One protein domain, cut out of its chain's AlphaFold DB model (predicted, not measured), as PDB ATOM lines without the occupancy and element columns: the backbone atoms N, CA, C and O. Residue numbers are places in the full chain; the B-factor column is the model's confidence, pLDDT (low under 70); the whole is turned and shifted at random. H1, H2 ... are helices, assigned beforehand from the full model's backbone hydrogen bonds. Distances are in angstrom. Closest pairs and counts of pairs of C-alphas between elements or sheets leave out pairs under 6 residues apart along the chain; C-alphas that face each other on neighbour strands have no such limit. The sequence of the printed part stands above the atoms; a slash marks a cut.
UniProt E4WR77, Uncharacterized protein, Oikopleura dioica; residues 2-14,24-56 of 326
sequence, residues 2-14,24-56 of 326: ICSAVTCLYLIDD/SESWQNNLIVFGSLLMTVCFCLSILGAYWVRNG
ATOM      1  N   ILE A   2     -27.033   4.473  40.007       45.84
ATOM      2  CA  ILE A   2     -28.466   4.101  39.886       45.84
ATOM      3  C   ILE A   2     -29.397   5.265  40.281       45.84
ATOM      4  O   ILE A   2     -30.345   5.568  39.564       45.84
ATOM      5  N   CYS A   3     -29.054   6.018  41.332       42.69
ATOM      6  CA  CYS A   3     -29.829   7.194  41.738       42.69
ATOM      7  C   CYS A   3     -29.864   8.321  40.691       42.69
ATOM      8  O   CYS A   3     -30.810   9.096  40.708       42.69
ATOM      9  N   SER A   4     -28.877   8.404  39.783       50.97
ATOM     10  CA  SER A   4     -28.812   9.426  38.722       50.97
ATOM     11  C   SER A   4     -29.749   9.105  37.560       50.97
ATOM     12  O   SER A   4     -30.346  10.010  36.995       50.97
ATOM     13  N   ALA A   5     -29.902   7.822  37.216       50.91
ATOM     14  CA  ALA A   5     -30.827   7.407  36.165       50.91
ATOM     15  C   ALA A   5     -32.285   7.614  36.605       50.91
ATOM     16  O   ALA A   5     -33.099   8.101  35.830       50.91
ATOM     17  N   VAL A   6     -32.589   7.329  37.878       54.72
ATOM     18  CA  VAL A   6     -33.929   7.540  38.447       54.72
ATOM     19  C   VAL A   6     -34.256   9.035  38.583       54.72
ATOM     20  O   VAL A   6     -35.373   9.435  38.274       54.72
ATOM     21  N   THR A   7     -33.293   9.889  38.956       53.59
ATOM     22  CA  THR A   7     -33.524  11.351  39.007       53.59
ATOM     23  C   THR A   7     -33.731  11.971  37.627       53.59
ATOM     24  O   THR A   7     -34.543  12.884  37.507       53.59
ATOM     25  N   CYS A   8     -33.080  11.464  36.573       54.69
ATOM     26  CA  CYS A   8     -33.352  11.918  35.205       54.69
ATOM     27  C   CYS A   8     -34.773  11.579  34.731       54.69
ATOM     28  O   CYS A   8     -35.308  12.311  33.908       54.69
ATOM     29  N   LEU A   9     -35.393  10.513  35.251       53.66
ATOM     30  CA  LEU A   9     -36.774  10.149  34.914       53.66
ATOM     31  C   LEU A   9     -37.794  10.967  35.705       53.66
ATOM     32  O   LEU A   9     -38.746  11.473  35.123       53.66
ATOM     33  N   TYR A  10     -37.539  11.197  36.995       49.97
ATOM     34  CA  TYR A  10     -38.397  12.049  37.824       49.97
ATOM     35  C   TYR A  10     -38.379  13.529  37.410       49.97
ATOM     36  O   TYR A  10     -39.366  14.226  37.604       49.97
ATOM     37  N   LEU A  11     -37.297  14.017  36.790       51.41
ATOM     38  CA  LEU A  11     -37.249  15.383  36.244       51.41
ATOM     39  C   LEU A  11     -38.083  15.571  34.966       51.41
ATOM     40  O   LEU A  11     -38.348  16.711  34.585       51.41
ATOM     41  N   ILE A  12     -38.486  14.486  34.296       53.56
ATOM     42  CA  ILE A  12     -39.274  14.550  33.057       53.56
ATOM     43  C   ILE A  12     -40.780  14.537  33.353       53.56
ATOM     44  O   ILE A  12     -41.543  15.122  32.587       53.56
ATOM     45  N   ASP A  13     -41.203  13.930  34.464       47.03
ATOM     46  CA  ASP A  13     -42.627  13.764  34.783       47.03
ATOM     47  C   ASP A  13     -43.286  15.038  35.349       47.03
ATOM     48  O   ASP A  13     -44.475  15.264  35.141       47.03
ATOM     49  N   ASP A  14     -42.518  15.922  35.999       45.88
ATOM     50  CA  ASP A  14     -43.096  16.973  36.856       45.88
ATOM     51  C   ASP A  14     -43.062  18.408  36.307       45.88
ATOM     52  O   ASP A  14     -43.367  19.360  37.029       45.88
ATOM     53  N   SER A  24     -42.737  11.050  22.416       68.94
ATOM     54  CA  SER A  24     -43.651   9.913  22.405       68.94
ATOM     55  C   SER A  24     -43.296   8.979  23.563       68.94
ATOM     56  O   SER A  24     -42.116   8.741  23.823       68.94
ATOM     57  N   GLU A  25     -44.305   8.446  24.254       71.00
ATOM     58  CA  GLU A  25     -44.117   7.512  25.378       71.00
ATOM     59  C   GLU A  25     -43.184   6.348  24.988       71.00
ATOM     60  O   GLU A  25     -42.380   5.870  25.785       71.00
ATOM     61  N   SER A  26     -43.190   5.966  23.706       73.00
ATOM     62  CA  SER A  26     -42.263   4.993  23.125       73.00
ATOM     63  C   SER A  26     -40.786   5.402  23.194       73.00
ATOM     64  O   SER A  26     -39.936   4.557  23.465       73.00
ATOM     65  N   TRP A  27     -40.446   6.676  22.974       79.31
ATOM     66  CA  TRP A  27     -39.061   7.150  23.020       79.31
ATOM     67  C   TRP A  27     -38.534   7.190  24.454       79.31
ATOM     68  O   TRP A  27     -37.404   6.774  24.703       79.31
ATOM     69  N   GLN A  28     -39.370   7.616  25.405       76.06
ATOM     70  CA  GLN A  28     -39.029   7.596  26.828       76.06
ATOM     71  C   GLN A  28     -38.819   6.161  27.323       76.06
ATOM     72  O   GLN A  28     -37.787   5.870  27.926       76.06
ATOM     73  N   ASN A  29     -39.725   5.240  26.980       74.88
ATOM     74  CA  ASN A  29     -39.588   3.824  27.326       74.88
ATOM     75  C   ASN A  29     -38.322   3.206  26.724       74.88
ATOM     76  O   ASN A  29     -37.579   2.522  27.427       74.88
ATOM     77  N   ASN A  30     -38.011   3.507  25.460       78.62
ATOM     78  CA  ASN A  30     -36.778   3.036  24.831       78.62
ATOM     79  C   ASN A  30     -35.528   3.586  25.526       78.62
ATOM     80  O   ASN A  30     -34.564   2.848  25.713       78.62
ATOM     81  N   LEU A  31     -35.541   4.850  25.954       83.50
ATOM     82  CA  LEU A  31     -34.414   5.462  26.657       83.50
ATOM     83  C   LEU A  31     -34.223   4.866  28.061       83.50
ATOM     84  O   LEU A  31     -33.088   4.629  28.471       83.50
ATOM     85  N   ILE A  32     -35.312   4.549  28.765       77.88
ATOM     86  CA  ILE A  32     -35.279   3.856  30.064       77.88
ATOM     87  C   ILE A  32     -34.723   2.440  29.911       77.88
ATOM     88  O   ILE A  32     -33.819   2.035  30.649       77.88
ATOM     89  N   VAL A  33     -35.241   1.678  28.947       78.12
ATOM     90  CA  VAL A  33     -34.813   0.295  28.699       78.12
ATOM     91  C   VAL A  33     -33.354   0.266  28.250       78.12
ATOM     92  O   VAL A  33     -32.553  -0.479  28.805       78.12
ATOM     93  N   PHE A  34     -32.964   1.135  27.318       84.62
ATOM     94  CA  PHE A  34     -31.583   1.208  26.851       84.62
ATOM     95  C   PHE A  34     -30.629   1.694  27.949       84.62
ATOM     96  O   PHE A  34     -29.557   1.122  28.140       84.62
ATOM     97  N   GLY A  35     -31.028   2.707  28.723       84.06
ATOM     98  CA  GLY A  35     -30.240   3.226  29.837       84.06
ATOM     99  C   GLY A  35     -30.040   2.193  30.948       84.06
ATOM    100  O   GLY A  35     -28.927   2.025  31.445       84.06
ATOM    101  N   SER A  36     -31.089   1.452  31.311       78.19
ATOM    102  CA  SER A  36     -31.003   0.378  32.310       78.19
ATOM    103  C   SER A  36     -30.167  -0.808  31.821       78.19
ATOM    104  O   SER A  36     -29.352  -1.335  32.586       78.19
ATOM    105  N   LEU A  37     -30.278  -1.173  30.541       82.94
ATOM    106  CA  LEU A  37     -29.458  -2.217  29.931       82.94
ATOM    107  C   LEU A  37     -27.978  -1.814  29.896       82.94
ATOM    108  O   LEU A  37     -27.129  -2.578  30.352       82.94
ATOM    109  N   LEU A  38     -27.663  -0.589  29.466       89.94
ATOM    110  CA  LEU A  38     -26.294  -0.070  29.446       89.94
ATOM    111  C   LEU A  38     -25.680  -0.037  30.853       89.94
ATOM    112  O   LEU A  38     -24.543  -0.464  31.046       89.94
ATOM    113  N   MET A  39     -26.440   0.415  31.853       86.62
ATOM    114  CA  MET A  39     -25.986   0.434  33.247       86.62
ATOM    115  C   MET A  39     -25.715  -0.972  33.787       86.62
ATOM    116  O   MET A  39     -24.711  -1.181  34.470       86.62
ATOM    117  N   THR A  40     -26.570  -1.940  33.449       85.31
ATOM    118  CA  THR A  40     -26.384  -3.352  33.812       85.31
ATOM    119  C   THR A  40     -25.116  -3.918  33.180       85.31
ATOM    120  O   THR A  40     -24.294  -4.514  33.874       85.31
ATOM    121  N   VAL A  41     -24.902  -3.671  31.885       87.56
ATOM    122  CA  VAL A  41     -23.699  -4.116  31.167       87.56
ATOM    123  C   VAL A  41     -22.437  -3.508  31.783       87.56
ATOM    124  O   VAL A  41     -21.500  -4.240  32.102       87.56
ATOM    125  N   CYS A  42     -22.418  -2.198  32.043       93.00
ATOM    126  CA  CYS A  42     -21.295  -1.522  32.700       93.00
ATOM    127  C   CYS A  42     -21.003  -2.086  34.099       93.00
ATOM    128  O   CYS A  42     -19.839  -2.238  34.483       93.00
ATOM    129  N   PHE A  43     -22.042  -2.422  34.864       89.88
ATOM    130  CA  PHE A  43     -21.897  -3.041  36.179       89.88
ATOM    131  C   PHE A  43     -21.296  -4.451  36.084       89.88
ATOM    132  O   PHE A  43     -20.329  -4.752  36.786       89.88
ATOM    133  N   CYS A  44     -21.788  -5.284  35.162       90.75
ATOM    134  CA  CYS A  44     -21.234  -6.613  34.902       90.75
ATOM    135  C   CYS A  44     -19.759  -6.544  34.483       90.75
ATOM    136  O   CYS A  44     -18.933  -7.279  35.024       90.75
ATOM    137  N   LEU A  45     -19.403  -5.618  33.586       90.56
ATOM    138  CA  LEU A  45     -18.014  -5.395  33.170       90.56
ATOM    139  C   LEU A  45     -17.129  -4.923  34.330       90.56
ATOM    140  O   LEU A  45     -15.981  -5.348  34.434       90.56
ATOM    141  N   SER A  46     -17.661  -4.104  35.238       92.50
ATOM    142  CA  SER A  46     -16.931  -3.662  36.433       92.50
ATOM    143  C   SER A  46     -16.644  -4.825  37.389       92.50
ATOM    144  O   SER A  46     -15.537  -4.930  37.919       92.50
ATOM    145  N   ILE A  47     -17.606  -5.737  37.574       92.69
ATOM    146  CA  ILE A  47     -17.421  -6.955  38.378       92.69
ATOM    147  C   ILE A  47     -16.409  -7.894  37.719       92.69
ATOM    148  O   ILE A  47     -15.514  -8.395  38.400       92.69
ATOM    149  N   LEU A  48     -16.512  -8.106  36.405       91.88
ATOM    150  CA  LEU A  48     -15.551  -8.901  35.635       91.88
ATOM    151  C   LEU A  48     -14.138  -8.317  35.750       91.88
ATOM    152  O   LEU A  48     -13.202  -9.046  36.067       91.88
ATOM    153  N   GLY A  49     -13.991  -6.999  35.601       90.31
ATOM    154  CA  GLY A  49     -12.721  -6.304  35.802       90.31
ATOM    155  C   GLY A  49     -12.160  -6.514  37.211       90.31
ATOM    156  O   GLY A  49     -10.994  -6.879  37.367       90.31
ATOM    157  N   ALA A  50     -12.993  -6.376  38.246       87.00
ATOM    158  CA  ALA A  50     -12.588  -6.633  39.629       87.00
ATOM    159  C   ALA A  50     -12.175  -8.100  39.857       87.00
ATOM    160  O   ALA A  50     -11.193  -8.366  40.553       87.00
ATOM    161  N   TYR A  51     -12.881  -9.051  39.241       91.12
ATOM    162  CA  TYR A  51     -12.558 -10.476  39.294       91.12
ATOM    163  C   TYR A  51     -11.210 -10.778  38.625       91.12
ATOM    164  O   TYR A  51     -10.386 -11.505  39.181       91.12
ATOM    165  N   TRP A  52     -10.934 -10.166  37.473       90.19
ATOM    166  CA  TRP A  52      -9.676 -10.348  36.743       90.19
ATOM    167  C   TRP A  52      -8.484  -9.744  37.490       90.19
ATOM    168  O   TRP A  52      -7.406 -10.344  37.508       90.19
ATOM    169  N   VAL A  53      -8.679  -8.593  38.146       85.56
ATOM    170  CA  VAL A  53      -7.675  -7.978  39.030       85.56
ATOM    171  C   VAL A  53      -7.421  -8.863  40.252       85.56
ATOM    172  O   VAL A  53      -6.267  -9.123  40.589       85.56
ATOM    173  N   ARG A  54      -8.477  -9.383  40.890       84.56
ATOM    174  CA  ARG A  54      -8.364 -10.266  42.064       84.56
ATOM    175  C   ARG A  54      -7.625 -11.566  41.752       84.56
ATOM    176  O   ARG A  54      -6.822 -12.009  42.566       84.56
ATOM    177  N   ASN A  55      -7.865 -12.147  40.580       87.38
ATOM    178  CA  ASN A  55      -7.210 -13.383  40.150       87.38
ATOM    179  C   ASN A  55      -5.817 -13.159  39.547       87.38
ATOM    180  O   ASN A  55      -5.175 -14.112  39.113       87.38
ATOM    181  N   GLY A  56      -5.336 -11.911  39.503       79.81
ATOM    182  CA  GLY A  56      -4.004 -11.586  38.999       79.81
ATOM    183  C   GLY A  56      -3.816 -11.855  37.504       79.81
ATOM    184  O   GLY A  56      -2.672 -11.890  37.050       79.81
TER     185      GLY A  56
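Overview. This is residues 2 to 14 and 24 to 56 of the 326 residues of an uncharacterized protein of Oikopleura dioica (UniProt E4WR77). A short helix, H1, runs beside one half of a long, straight helix, H2, nearly parallel in line but opposite ways, and the other half of H2 sticks out alone from residue 41 on. The pair is loosely joined, with a gap between the two helices at the cut end. The printed part has 46 residues with two named helices, H1 then H2, and no named strand; the class is all helix. It is extended, a rod of 48 by 18 by 5 A, with a radius of gyration of the C-alphas of 14.8 A.

Along the chain. H1 is residues 2 to 13, 17.9 A from first to last C-alpha, beginning at C-alpha 2 (-28.466, 4.101, 39.886). H2 is residues 25 to 54, 43.3 A long between its first and last C-alphas, from C-alpha 25 (-44.117, 7.512, 25.378) to C-alpha 54 (-8.364, -10.266, 42.064).

Arrangement. H1 and H2 are close but not clearly touching, with 2 pairs of C-alphas within 8 A; the closest C-alphas, of Ala 5 and Gly 35, are 7.6 A apart. They run opposite ways at a shallow tilt of 8 degrees. In H2 every O i to N i+4 pair is within hydrogen-bond range; in H1, 6 of 8 are.

Size, cuts and confidence. The C-alphas farthest apart, of Asp 14 and Gly 56, are 48.5 A apart. Residues 15 to 23 are not printed, and C-alphas 14 and 24 are 16.1 A apart across this cut. Residues 41 to 56, of which 41 to 54 belong to H2, stand free. The model's pLDDT is under 70 at residues 2 to 14 and residue 24.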